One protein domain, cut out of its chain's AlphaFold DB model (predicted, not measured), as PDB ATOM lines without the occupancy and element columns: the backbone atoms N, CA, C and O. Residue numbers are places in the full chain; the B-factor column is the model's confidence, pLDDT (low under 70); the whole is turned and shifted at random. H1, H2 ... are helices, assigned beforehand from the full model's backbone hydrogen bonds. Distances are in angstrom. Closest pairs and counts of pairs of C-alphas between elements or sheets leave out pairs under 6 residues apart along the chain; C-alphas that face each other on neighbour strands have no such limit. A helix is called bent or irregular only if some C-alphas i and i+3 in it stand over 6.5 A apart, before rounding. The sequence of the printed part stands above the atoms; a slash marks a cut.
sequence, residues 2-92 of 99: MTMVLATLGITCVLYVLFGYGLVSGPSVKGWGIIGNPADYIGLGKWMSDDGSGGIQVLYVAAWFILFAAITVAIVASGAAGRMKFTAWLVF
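Overview. This is residues 2 to 92 of the 99 residues of the protein "Ammonium transporter" of Streptomyces sp. SID10244 (UniProt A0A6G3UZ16). What shape do the atoms make? Two long helices, H1 and H3, run opposite ways and cross at a slant, with H2 across one end of H1 and short H4 by its other end. Residues 51 to 56 stick out at the H2 end. How is it made up? The 91 printed residues include four named helices, in the order H1, H2, H3, H4, and no named strand: all helix. It is loose, with a radius of gyration of the C-alphas of 15.4 A, and elongated, spanning 49 by 29 by 17 A.

Along the chain. Where is the longest helix by residues? H1, residues 2 to 25, begins at C-alpha (82.347, 90.321, 127.503) and measures 29.6 A. It has a kink of 72 degrees near residue 16 and is irregular, with C-alphas 18 and 21 7.9 A apart. Where are the others? H3, residues 58 to 80, measures 33.8 A. H2, residues 38 to 47, is irregular, with C-alphas 40 and 43 9.3 A apart. H4, residues 86 to 92, ends at C-alpha (74.227, 96.833, 115.104).

Arrangement. What touches the hub, H1? H3 touches it at a steep tilt of 43 degrees, opposite ways, the closest C-alphas being those of Val 5 and Ala 74, 5.2 A apart. H2 touches residues 17 to 23 of H1 alone, about perpendicular at 82 degrees, closest at the C-alphas of Gly 22 and Pro 38, 4.1 A. H4 touches residues 4 to 8 of H1 alone, at a shallow tilt of 15 degrees, the same way, closest at the C-alphas of Met 4 and Phe 86, 7.0 A. What of the other pairs? H2 and H3 only just touch, with 3 pairs of C-alphas within 8 A, the closest being Trp 47 and Leu 59, 6.2 A; H4 is apart from H2 and H3. How do the backbones run? Each O i to N i+4 pair is within hydrogen-bond range in H4, against 18 of 20 in H1, 13 of 19 in H3 and 1 of 6 in H2, where 2 of 7 O i to N i+3 pairs are.

Size, cuts and confidence. How large is it? The two C-alphas farthest apart, of Gly 52 and Arg 83, are 50.2 A apart. Is it continuous and confident? The printed part has no cut, the link from H1 to H2 is long, and no printed residue is under 70 in pLDDT.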
ATOM      1  N   MET A   2      82.732  89.490 126.340       90.44
ATOM      2  CA  MET A   2      82.347  90.321 127.503       90.44
ATOM      3  C   MET A   2      82.196  91.817 127.185       90.44
ATOM      4  O   MET A   2      81.183  92.416 127.522       90.44
ATOM      5  N   THR A   3      83.136  92.413 126.443       92.38
ATOM      6  CA  THR A   3      83.043  93.826 126.029       92.38
ATOM      7  C   THR A   3      81.826  94.116 125.145       92.38
ATOM      8  O   THR A   3      81.234  95.181 125.256       92.38
ATOM      9  N   MET A   4      81.431  93.169 124.285       94.50
ATOM     10  CA  MET A   4      80.240  93.308 123.436       94.50
ATOM     11  C   MET A   4      78.968  93.301 124.286       94.50
ATOM     12  O   MET A   4      78.122  94.161 124.090       94.50
ATOM     13  N   VAL A   5      78.878  92.401 125.269       94.50
ATOM     14  CA  VAL A   5      77.731  92.308 126.187       94.50
ATOM     15  C   VAL A   5      77.604  93.560 127.060       94.50
ATOM     16  O   VAL A   5      76.516  94.116 127.177       94.50
ATOM     17  N   LEU A   6      78.709  94.051 127.631       94.75
ATOM     18  CA  LEU A   6      78.693  95.267 128.452       94.75
ATOM     19  C   LEU A   6      78.338  96.515 127.633       94.75
ATOM     20  O   LEU A   6      77.553  97.345 128.089       94.75
ATOM     21  N   ALA A   7      78.867  96.633 126.411       95.25
ATOM     22  CA  ALA A   7      78.496  97.716 125.505       95.25
ATOM     23  C   ALA A   7      77.008  97.652 125.132       95.25
ATOM     24  O   ALA A   7      76.331  98.677 125.137       95.25
ATOM     25  N   THR A   8      76.487  96.451 124.866       96.25
ATOM     26  CA  THR A   8      75.063  96.227 124.608       96.25
ATOM     27  C   THR A   8      74.200  96.684 125.773       96.25
ATOM     28  O   THR A   8      73.263  97.440 125.550       96.25
ATOM     29  N   LEU A   9      74.539  96.300 127.006       96.06
ATOM     30  CA  LEU A   9      73.806  96.745 128.190       96.06
ATOM     31  C   LEU A   9      73.756  98.277 128.276       96.06
ATOM     32  O   LEU A   9      72.679  98.844 128.431       96.06
ATOM     33  N   GLY A  10      74.901  98.949 128.120       96.25
ATOM     34  CA  GLY A  10      74.970 100.411 128.177       96.25
ATOM     35  C   GLY A  10      74.113 101.095 127.107       96.25
ATOM     36  O   GLY A  10      73.326 101.984 127.428       96.25
ATOM     37  N   ILE A  11      74.221 100.652 125.851       97.19
ATOM     38  CA  ILE A  11      73.434 101.206 124.739       97.19
ATOM     39  C   ILE A  11      71.939 100.965 124.967       97.19
ATOM     40  O   ILE A  11      71.143 101.896 124.833       97.19
ATOM     41  N   THR A  12      71.556  99.745 125.349       97.31
ATOM     42  CA  THR A  12      70.154  99.396 125.579       97.31
ATOM     43  C   THR A  12      69.549 100.214 126.712       97.31
ATOM     44  O   THR A  12      68.463 100.753 126.528       97.31
ATOM     45  N   CYS A  13      70.246 100.385 127.839       96.06
ATOM     46  CA  CYS A  13      69.761 101.224 128.938       96.06
ATOM     47  C   CYS A  13      69.462 102.657 128.475       96.06
ATOM     48  O   CYS A  13      68.397 103.191 128.777       96.06
ATOM     49  N   VAL A  14      70.375 103.265 127.710       96.31
ATOM     50  CA  VAL A  14      70.201 104.639 127.215       96.31
ATOM     51  C   VAL A  14      69.015 104.726 126.257       96.31
ATOM     52  O   VAL A  14      68.123 105.547 126.457       96.31
ATOM     53  N   LEU A  15      68.961 103.872 125.233       97.00
ATOM     54  CA  LEU A  15      67.899 103.935 124.226       97.00
ATOM     55  C   LEU A  15      66.523 103.593 124.791       97.00
ATOM     56  O   LEU A  15      65.525 104.207 124.411       97.00
ATOM     57  N   TYR A  16      66.461 102.643 125.718       96.00
ATOM     58  CA  TYR A  16      65.199 102.220 126.297       96.00
ATOM     59  C   TYR A  16      64.574 103.310 127.172       96.00
ATOM     60  O   TYR A  16      63.368 103.541 127.080       96.00
ATOM     61  N   VAL A  17      65.395 104.033 127.946       94.94
ATOM     62  CA  VAL A  17      64.953 105.217 128.699       94.94
ATOM     63  C   VAL A  17      64.576 106.357 127.758       94.94
ATOM     64  O   VAL A  17      63.569 107.023 127.988       94.94
ATOM     65  N   LEU A  18      65.356 106.592 126.697       95.50
ATOM     66  CA  LEU A  18      65.067 107.670 125.754       95.50
ATOM     67  C   LEU A  18      63.732 107.458 125.045       95.50
ATOM     68  O   LEU A  18      62.926 108.381 125.034       95.50
ATOM     69  N   PHE A  19      63.483 106.280 124.470       94.69
ATOM     70  CA  PHE A  19      62.250 106.028 123.717       94.69
ATOM     71  C   PHE A  19      61.789 104.563 123.675       94.69
ATOM     72  O   PHE A  19      60.622 104.317 123.366       94.69
ATOM     73  N   GLY A  20      62.653 103.586 123.969       94.94
ATOM     74  CA  GLY A  20      62.315 102.166 123.797       94.94
ATOM     75  C   GLY A  20      61.136 101.696 124.655       94.94
ATOM     76  O   GLY A  20      60.309 100.933 124.162       94.94
ATOM     77  N   TYR A  21      60.979 102.208 125.882       95.25
ATOM     78  CA  TYR A  21      59.796 101.890 126.692       95.25
ATOM     79  C   TYR A  21      58.493 102.341 126.016       95.25
ATOM     80  O   TYR A  21      57.528 101.583 125.965       95.25
ATOM     81  N   GLY A  22      58.475 103.541 125.429       93.62
ATOM     82  CA  GLY A  22      57.305 104.057 124.714       93.62
ATOM     83  C   GLY A  22      56.973 103.271 123.442       93.62
ATOM     84  O   GLY A  22      55.801 103.118 123.115       93.62
ATOM     85  N   LEU A  23      57.976 102.706 122.759       94.31
ATOM     86  CA  LEU A  23      57.747 101.843 121.592       94.31
ATOM     87  C   LEU A  23      57.040 100.527 121.944       94.31
ATOM     88  O   LEU A  23      56.293 100.004 121.119       94.31
ATOM     89  N   VAL A  24      57.266  99.997 123.149       93.06
ATOM     90  CA  VAL A  24      56.726  98.694 123.581       93.06
ATOM     91  C   VAL A  24      55.448  98.846 124.403       93.06
ATOM     92  O   VAL A  24      54.497  98.092 124.219       93.06
ATOM     93  N   SER A  25      55.426  99.805 125.327       91.31
ATOM     94  CA  SER A  25      54.362  99.970 126.327       91.31
ATOM     95  C   SER A  25      53.582 101.278 126.179       91.31
ATOM     96  O   SER A  25      52.695 101.551 126.985       91.31
ATOM     97  N   GLY A  26      53.890 102.092 125.167       90.12
ATOM     98  CA  GLY A  26      53.140 103.309 124.866       90.12
ATOM     99  C   GLY A  26      51.821 103.053 124.127       90.12
ATOM    100  O   GLY A  26      51.613 101.972 123.567       90.12
ATOM    101  N   PRO A  27      50.924 104.057 124.070       91.81
ATOM    102  CA  PRO A  27      49.707 104.002 123.272       91.81
ATOM    103  C   PRO A  27      50.018 103.660 121.820       91.81
ATOM    104  O   PRO A  27      50.998 104.147 121.257       91.81
ATOM    105  N   SER A  28      49.178 102.844 121.188       90.94
ATOM    106  CA  SER A  28      49.458 102.417 119.822       90.94
ATOM    107  C   SER A  28      49.453 103.587 118.836       90.94
ATOM    108  O   SER A  28      48.488 104.356 118.757       90.94
ATOM    109  N   VAL A  29      50.501 103.670 118.013       88.62
ATOM    110  CA  VAL A  29      50.578 104.630 116.910       88.62
ATOM    111  C   VAL A  29      49.401 104.398 115.963       88.62
ATOM    112  O   VAL A  29      49.241 103.316 115.400       88.62
ATOM    113  N   LYS A  30      48.568 105.433 115.792       84.88
ATOM    114  CA  LYS A  30      47.376 105.421 114.921       84.88
ATOM    115  C   LYS A  30      46.363 104.303 115.241       84.88
ATOM    116  O   LYS A  30      45.502 104.020 114.412       84.88
ATOM    117  N   GLY A  31      46.450 103.678 116.420       85.31
ATOM    118  CA  GLY A  31      45.547 102.603 116.848       85.31
ATOM    119  C   GLY A  31      45.758 101.250 116.156       85.31
ATOM    120  O   GLY A  31      44.859 100.418 116.191       85.31
ATOM    121  N   TRP A  32      46.904 101.012 115.510       88.06
ATOM    122  CA  TRP A  32      47.146  99.785 114.727       88.06
ATOM    123  C   TRP A  32      47.490  98.543 115.565       88.06
ATOM    124  O   TRP A  32      47.467  97.432 115.050       88.06
ATOM    125  N   GLY A  33      47.850  98.714 116.836       87.88
ATOM    126  CA  GLY A  33      48.245  97.642 117.755       87.88
ATOM    127  C   GLY A  33      49.642  97.051 117.525       87.88
ATOM    128  O   GLY A  33      49.991  96.091 118.197       87.88
ATOM    129  N   ILE A  34      50.435  97.594 116.591       88.81
ATOM    130  CA  ILE A  34      51.743  97.025 116.199       88.81
ATOM    131  C   ILE A  34      52.906  97.658 116.974       88.81
ATOM    132  O   ILE A  34      53.791  96.953 117.441       88.81
ATOM    133  N   ILE A  35      52.912  98.987 117.099       92.19
ATOM    134  CA  ILE A  35      53.973  99.743 117.773       92.19
ATOM    135  C   ILE A  35      53.366 100.831 118.659       92.19
ATOM    136  O   ILE A  35      52.336 101.426 118.308       92.19
ATOM    137  N   GLY A  36      53.994 101.068 119.806       93.31
ATOM    138  CA  GLY A  36      53.673 102.157 120.720       93.31
ATOM    139  C   GLY A  36      54.270 103.490 120.268       93.31
ATOM    140  O   GLY A  36      55.235 103.544 119.504       93.31
ATOM    141  N   ASN A  37      53.669 104.588 120.712       91.06
ATOM    142  CA  ASN A  37      54.149 105.932 120.441       91.06
ATOM    143  C   ASN A  37      55.304 106.287 121.402       91.06
ATOM    144  O   ASN A  37      55.084 106.418 122.610       91.06
ATOM    145  N   PRO A  38      56.528 106.511 120.891       88.19
ATOM    146  CA  PRO A  38      57.683 106.809 121.734       88.19
ATOM    147  C   PRO A  38      57.580 108.164 122.449       88.19
ATOM    148  O   PRO A  38      58.197 108.349 123.498       88.19
ATOM    149  N   ALA A  39      56.802 109.114 121.916       89.44
ATOM    150  CA  ALA A  39      56.708 110.467 122.464       89.44
ATOM    151  C   ALA A  39      56.022 110.523 123.842       89.44
ATOM    152  O   ALA A  39      56.292 111.434 124.626       89.44
ATOM    153  N   ASP A  40      55.168 109.548 124.157       87.25
ATOM    154  CA  ASP A  40      54.371 109.556 125.390       87.25
ATOM    155  C   ASP A  40      55.205 109.222 126.639       87.25
ATOM    156  O   ASP A  40      54.900 109.685 127.740       87.25
ATOM    157  N   TYR A  41      56.307 108.485 126.458       92.19
ATOM    158  CA  TYR A  41      57.192 108.023 127.534       92.19
ATOM    159  C   TYR A  41      58.644 108.484 127.378       92.19
ATOM    160  O   TYR A  41      59.540 107.935 128.020       92.19
ATOM    161  N   ILE A  42      58.886 109.497 126.544       94.06
ATOM    162  CA  ILE A  42      60.238 109.956 126.231       94.06
ATOM    163  C   ILE A  42      61.007 110.346 127.505       94.06
ATOM    164  O   ILE A  42      60.537 111.141 128.325       94.06
ATOM    165  N   GLY A  43      62.173 109.733 127.706       92.62
ATOM    166  CA  GLY A  43      63.036 109.966 128.869       92.62
ATOM    167  C   GLY A  43      62.453 109.561 130.230       92.62
ATOM    168  O   GLY A  43      63.099 109.816 131.241       92.62
ATOM    169  N   LEU A  44      61.241 108.989 130.290       92.12
ATOM    170  CA  LEU A  44      60.515 108.607 131.514       92.12
ATOM    171  C   LEU A  44      60.333 109.724 132.569       92.12
ATOM    172  O   LEU A  44      59.840 109.462 133.664       92.12
ATOM    173  N   GLY A  45      60.656 110.981 132.251       89.94
ATOM    174  CA  GLY A  45      60.727 112.067 133.237       89.94
ATOM    175  C   GLY A  45      59.393 112.399 133.916       89.94
ATOM    176  O   GLY A  45      59.375 112.821 135.068       89.94
ATOM    177  N   LYS A  46      58.266 112.153 133.236       89.69
ATOM    178  CA  LYS A  46      56.913 112.349 133.791       89.69
ATOM    179  C   LYS A  46      56.540 111.327 134.874       89.69
ATOM    180  O   LYS A  46      55.571 111.545 135.587       89.69
ATOM    181  N   TRP A  47      57.299 110.238 134.993       88.62
ATOM    182  CA  TRP A  47      56.987 109.074 135.828       88.62
ATOM    183  C   TRP A  47      57.988 108.883 136.977       88.62
ATOM    184  O   TRP A  47      58.167 107.774 137.472       88.62
ATOM    185  N   MET A  48      58.688 109.953 137.374       87.88
ATOM    186  CA  MET A  48      59.685 109.915 138.455       87.88
ATOM    187  C   MET A  48      59.082 110.032 139.859       87.88
ATOM    188  O   MET A  48      59.763 109.743 140.840       87.88
ATOM    189  N   SER A  49      57.838 110.492 139.967       89.00
ATOM    190  CA  SER A  49      57.135 110.631 141.240       89.00
ATOM    191  C   SER A  49      56.220 109.437 141.474       89.00
ATOM    192  O   SER A  49      55.657 108.895 140.527       89.00
ATOM    193  N   ASP A  50      56.074 109.059 142.741       86.69
ATOM    194  CA  ASP A  50      55.058 108.103 143.173       86.69
ATOM    195  C   ASP A  50      53.665 108.686 142.890       86.69
ATOM    196  O   ASP A  50      53.368 109.817 143.286       86.69
ATOM    197  N   ASP A  51      52.836 107.931 142.172       85.06
ATOM    198  CA  ASP A  51      51.465 108.323 141.844       85.06
ATOM    199  C   ASP A  51      50.483 108.157 143.021       85.06
ATOM    200  O   ASP A  51      49.321 108.555 142.914       85.06
ATOM    201  N   GLY A  52      50.931 107.586 144.147       86.88
ATOM    202  CA  GLY A  52      50.127 107.396 145.353       86.88
ATOM    203  C   GLY A  52      49.022 106.346 145.207       86.88
ATOM    204  O   GLY A  52      48.181 106.215 146.098       86.88
ATOM    205  N   SER A  53      49.009 105.584 144.110       88.56
ATOM    206  CA  SER A  53      47.989 104.566 143.832       88.56
ATOM    207  C   SER A  53      48.134 103.307 144.696       88.56
ATOM    208  O   SER A  53      47.224 102.481 144.742       88.56
ATOM    209  N   GLY A  54      49.290 103.128 145.350       87.56
ATOM    210  CA  GLY A  54      49.669 101.877 146.017       87.56
ATOM    211  C   GLY A  54      49.940 100.718 145.046       87.56
ATOM    212  O   GLY A  54      50.181  99.593 145.487       87.56
ATOM    213  N   GLY A  55      49.887 100.978 143.736       89.88
ATOM    214  CA  GLY A  55      50.172 100.028 142.673       89.88
ATOM    215  C   GLY A  55      51.643 100.006 142.254       89.88
ATOM    216  O   GLY A  55      52.506 100.684 142.813       89.88
ATOM    217  N   ILE A  56      51.933  99.194 141.236       90.19
ATOM    218  CA  ILE A  56      53.268  99.120 140.643       90.19
ATOM    219  C   ILE A  56      53.504 100.366 139.789       90.19
ATOM    220  O   ILE A  56      52.796 100.603 138.812       90.19
ATOM    221  N   GLN A  57      54.553 101.112 140.125       91.19
ATOM    222  CA  GLN A  57      54.944 102.318 139.407       91.19
ATOM    223  C   GLN A  57      55.461 102.006 137.998       91.19
ATOM    224  O   GLN A  57      56.205 101.044 137.781       91.19
ATOM    225  N   VAL A  58      55.149 102.883 137.042       91.56
ATOM    226  CA  VAL A  58      55.604 102.784 135.642       91.56
ATOM    227  C   VAL A  58      57.122 102.631 135.553       91.56
ATOM    228  O   VAL A  58      57.623 101.809 134.787       91.56
ATOM    229  N   LEU A  59      57.868 103.376 136.375       91.88
ATOM    230  CA  LEU A  59      59.329 103.353 136.368       91.88
ATOM    231  C   LEU A  59      59.902 101.979 136.748       91.88
ATOM    232  O   LEU A  59      60.906 101.553 136.177       91.88
ATOM    233  N   TYR A  60      59.244 101.260 137.661       92.69
ATOM    234  CA  TYR A  60      59.627  99.894 138.024       92.69
ATOM    235  C   TYR A  60      59.444  98.943 136.838       92.69
ATOM    236  O   TYR A  60      60.352  98.181 136.501       92.69
ATOM    237  N   VAL A  61      58.290  99.023 136.168       92.50
ATOM    238  CA  VAL A  61      57.989  98.189 134.997       92.50
ATOM    239  C   VAL A  61      58.964  98.489 133.856       92.50
ATOM    240  O   VAL A  61      59.482  97.566 133.228       92.50
ATOM    241  N   ALA A  62      59.279  99.765 133.624       93.94
ATOM    242  CA  ALA A  62      60.267 100.172 132.632       93.94
ATOM    243  C   ALA A  62      61.655  99.588 132.937       93.94
ATOM    244  O   ALA A  62      62.268  98.988 132.054       93.94
ATOM    245  N   ALA A  63      62.126  99.688 134.184       93.00
ATOM    246  CA  ALA A  63      63.407  99.115 134.602       93.00
ATOM    247  C   ALA A  63      63.453  97.589 134.423       93.00
ATOM    248  O   ALA A  63      64.466  97.046 133.977       93.00
ATOM    249  N   TRP A  64      62.349  96.901 134.717       93.56
ATOM    250  CA  TRP A  64      62.231  95.462 134.505       93.56
ATOM    251  C   TRP A  64      62.364  95.090 133.021       93.56
ATOM    252  O   TRP A  64      63.147  94.203 132.678       93.56
ATOM    253  N   PHE A  65      61.689  95.809 132.120       94.69
ATOM    254  CA  PHE A  65      61.778  95.534 130.684       94.69
ATOM    255  C   PHE A  65      63.154  95.832 130.072       94.69
ATOM    256  O   PHE A  65      63.555  95.127 129.143       94.69
ATOM    257  N   ILE A  66      63.907  96.813 130.590       94.94
ATOM    258  CA  ILE A  66      65.281  97.090 130.125       94.94
ATOM    259  C   ILE A  66      66.146  95.828 130.200       94.94
ATOM    260  O   ILE A  66      66.924  95.556 129.284       94.94
ATOM    261  N   LEU A  67      65.990  95.031 131.262       93.81
ATOM    262  CA  LEU A  67      66.759  93.799 131.452       93.81
ATOM    263  C   LEU A  67      66.455  92.768 130.356       93.81
ATOM    264  O   LEU A  67      67.378  92.157 129.814       93.81
ATOM    265  N   PHE A  68      65.182  92.621 129.979       95.75
ATOM    266  CA  PHE A  68      64.764  91.734 128.888       95.75
ATOM    267  C   PHE A  68      65.243  92.232 127.524       95.75
ATOM    268  O   PHE A  68      65.742  91.447 126.712       95.75
ATOM    269  N   ALA A  69      65.164  93.538 127.281       96.12
ATOM    270  CA  ALA A  69      65.688  94.132 126.061       96.12
ATOM    271  C   ALA A  69      67.207  93.899 125.943       96.12
ATOM    272  O   ALA A  69      67.703  93.478 124.897       96.12
ATOM    273  N   ALA A  70      67.955  94.100 127.033       95.56
ATOM    274  CA  ALA A  70      69.407  93.948 127.043       95.56
ATOM    275  C   ALA A  70      69.843  92.486 126.868       95.56
ATOM    276  O   ALA A  70      70.753  92.215 126.077       95.56
ATOM    277  N   ILE A  71      69.195  91.538 127.561       95.38
ATOM    278  CA  ILE A  71      69.581  90.122 127.480       95.38
ATOM    279  C   ILE A  71      69.322  89.543 126.086       95.38
ATOM    280  O   ILE A  71      70.141  88.773 125.587       95.38
ATOM    281  N   THR A  72      68.251  89.980 125.419       95.69
ATOM    282  CA  THR A  72      67.920  89.551 124.054       95.69
ATOM    283  C   THR A  72      69.058  89.872 123.080       95.69
ATOM    284  O   THR A  72      69.542  88.987 122.374       95.69
ATOM    285  N   VAL A  73      69.563  91.108 123.097       95.06
ATOM    286  CA  VAL A  73      70.682  91.514 122.229       95.06
ATOM    287  C   VAL A  73      72.000  90.870 122.679       95.06
ATOM    288  O   VAL A  73      72.835  90.501 121.850       95.06
ATOM    289  N   ALA A  74      72.199  90.683 123.987       93.88
ATOM    290  CA  ALA A  74      73.393  90.030 124.520       93.88
ATOM    291  C   ALA A  74      73.519  88.564 124.066       93.88
ATOM    292  O   ALA A  74      74.632  88.108 123.802       93.88
ATOM    293  N   ILE A  75      72.406  87.836 123.908       95.06
ATOM    294  CA  ILE A  75      72.409  86.467 123.365       95.06
ATOM    295  C   ILE A  75      72.944  86.457 121.927       95.06
ATOM    296  O   ILE A  75      73.748  85.587 121.585       95.06
ATOM    297  N   VAL A  76      72.604  87.457 121.106       94.00
ATOM    298  CA  VAL A  76      73.131  87.588 119.732       94.00
ATOM    299  C   VAL A  76      74.662  87.717 119.725       94.00
ATOM    300  O   VAL A  76      75.328  87.210 118.817       94.00
ATOM    301  N   ALA A  77      75.252  88.305 120.773       91.25
ATOM    302  CA  ALA A  77      76.704  88.446 120.895       91.25
ATOM    303  C   ALA A  77      77.434  87.092 120.932       91.25
ATOM    304  O   ALA A  77      78.600  87.025 120.540       91.25
ATOM    305  N   SER A  78      76.766  86.012 121.362       88.94
ATOM    306  CA  SER A  78      77.343  84.659 121.365       88.94
ATOM    307  C   SER A  78      77.610  84.131 119.949       88.94
ATOM    308  O   SER A  78      78.653  83.527 119.709       88.94
ATOM    309  N   GLY A  79      76.729  84.427 118.987       90.44
ATOM    310  CA  GLY A  79      76.901  84.038 117.583       90.44
ATOM    311  C   GLY A  79      77.834  84.966 116.800       90.44
ATOM    312  O   GLY A  79      78.489  84.538 115.846       90.44
ATOM    313  N   ALA A  80      77.924  86.233 117.212       91.19
ATOM    314  CA  ALA A  80      78.776  87.242 116.581       91.19
ATOM    315  C   ALA A  80      80.230  87.238 117.096       91.19
ATOM    316  O   ALA A  80      81.117  87.844 116.478       91.19
ATOM    317  N   ALA A  81      80.496  86.567 118.220       87.81
ATOM    318  CA  ALA A  81      81.813  86.519 118.840       87.81
ATOM    319  C   ALA A  81      82.882  85.992 117.862       87.81
ATOM    320  O   ALA A  81      82.750  84.926 117.269       87.81
ATOM    321  N   GLY A  82      83.955  86.768 117.681       88.38
ATOM    322  CA  GLY A  82      85.066  86.418 116.787       88.38
ATOM    323  C   GLY A  82      84.781  86.589 115.290       88.38
ATOM    324  O   GLY A  82      85.679  86.361 114.487       88.38
ATOM    325  N   ARG A  83      83.568  87.007 114.903       91.75
ATOM    326  CA  ARG A  83      83.148  87.152 113.493       91.75
ATOM    327  C   ARG A  83      82.770  88.580 113.106       91.75
ATOM    328  O   ARG A  83      82.707  88.897 111.925       91.75
ATOM    329  N   MET A  84      82.544  89.451 114.089       94.81
ATOM    330  CA  MET A  84      82.152  90.843 113.879       94.81
ATOM    331  C   MET A  84      83.142  91.804 114.542       94.81
ATOM    332  O   MET A  84      83.592  91.583 115.669       94.81
ATOM    333  N   LYS A  85      83.466  92.905 113.854       95.38
ATOM    334  CA  LYS A  85      84.242  94.006 114.443       95.38
ATOM    335  C   LYS A  85      83.434  94.677 115.556       95.38
ATOM    336  O   LYS A  85      82.228  94.865 115.414       95.38
ATOM    337  N   PHE A  86      84.103  95.130 116.614       94.19
ATOM    338  CA  PHE A  86      83.438  95.831 117.720       94.19
ATOM    339  C   PHE A  86      82.727  97.117 117.269       94.19
ATOM    340  O   PHE A  86      81.597  97.361 117.667       94.19
ATOM    341  N   THR A  87      83.320  97.900 116.366       95.88
ATOM    342  CA  THR A  87      82.668  99.101 115.817       95.88
ATOM    343  C   THR A  87      81.381  98.765 115.061       95.88
ATOM    344  O   THR A  87      80.397  99.484 115.179       95.88
ATOM    345  N   ALA A  88      81.357  97.648 114.326       96.19
ATOM    346  CA  ALA A  88      80.142  97.187 113.661       96.19
ATOM    347  C   ALA A  88      79.090  96.734 114.688       96.19
ATOM    348  O   ALA A  88      77.910  97.015 114.510       96.19
ATOM    349  N   TRP A  89      79.513  96.098 115.787       96.19
ATOM    350  CA  TRP A  89      78.634  95.735 116.901       96.19
ATOM    351  C   TRP A  89      77.959  96.962 117.535       96.19
ATOM    352  O   TRP A  89      76.750  96.949 117.748       96.19
ATOM    353  N   LEU A  90      78.705  98.050 117.762       96.44
ATOM    354  CA  LEU A  90      78.164  99.298 118.323       96.44
ATOM    355  C   LEU A  90      77.083  99.949 117.448       96.44
ATOM    356  O   LEU A  90      76.235 100.655 117.977       96.44
ATOM    357  N   VAL A  91      77.110  99.720 116.133       97.06
ATOM    358  CA  VAL A  91      76.076 100.192 115.195       97.06
ATOM    359  C   VAL A  91      74.923  99.193 115.098       97.06
ATOM    360  O   VAL A  91      73.765  99.586 115.024       97.06
ATOM    361  N   PHE A  92      75.226  97.896 115.142       96.56
ATOM    362  CA  PHE A  92      74.227  96.833 115.104       96.56
ATOM    363  C   PHE A  92      73.258  96.904 116.286       96.56
ATOM    364  O   PHE A  92      72.052  96.874 116.073       96.56
TER     365      PHE A  92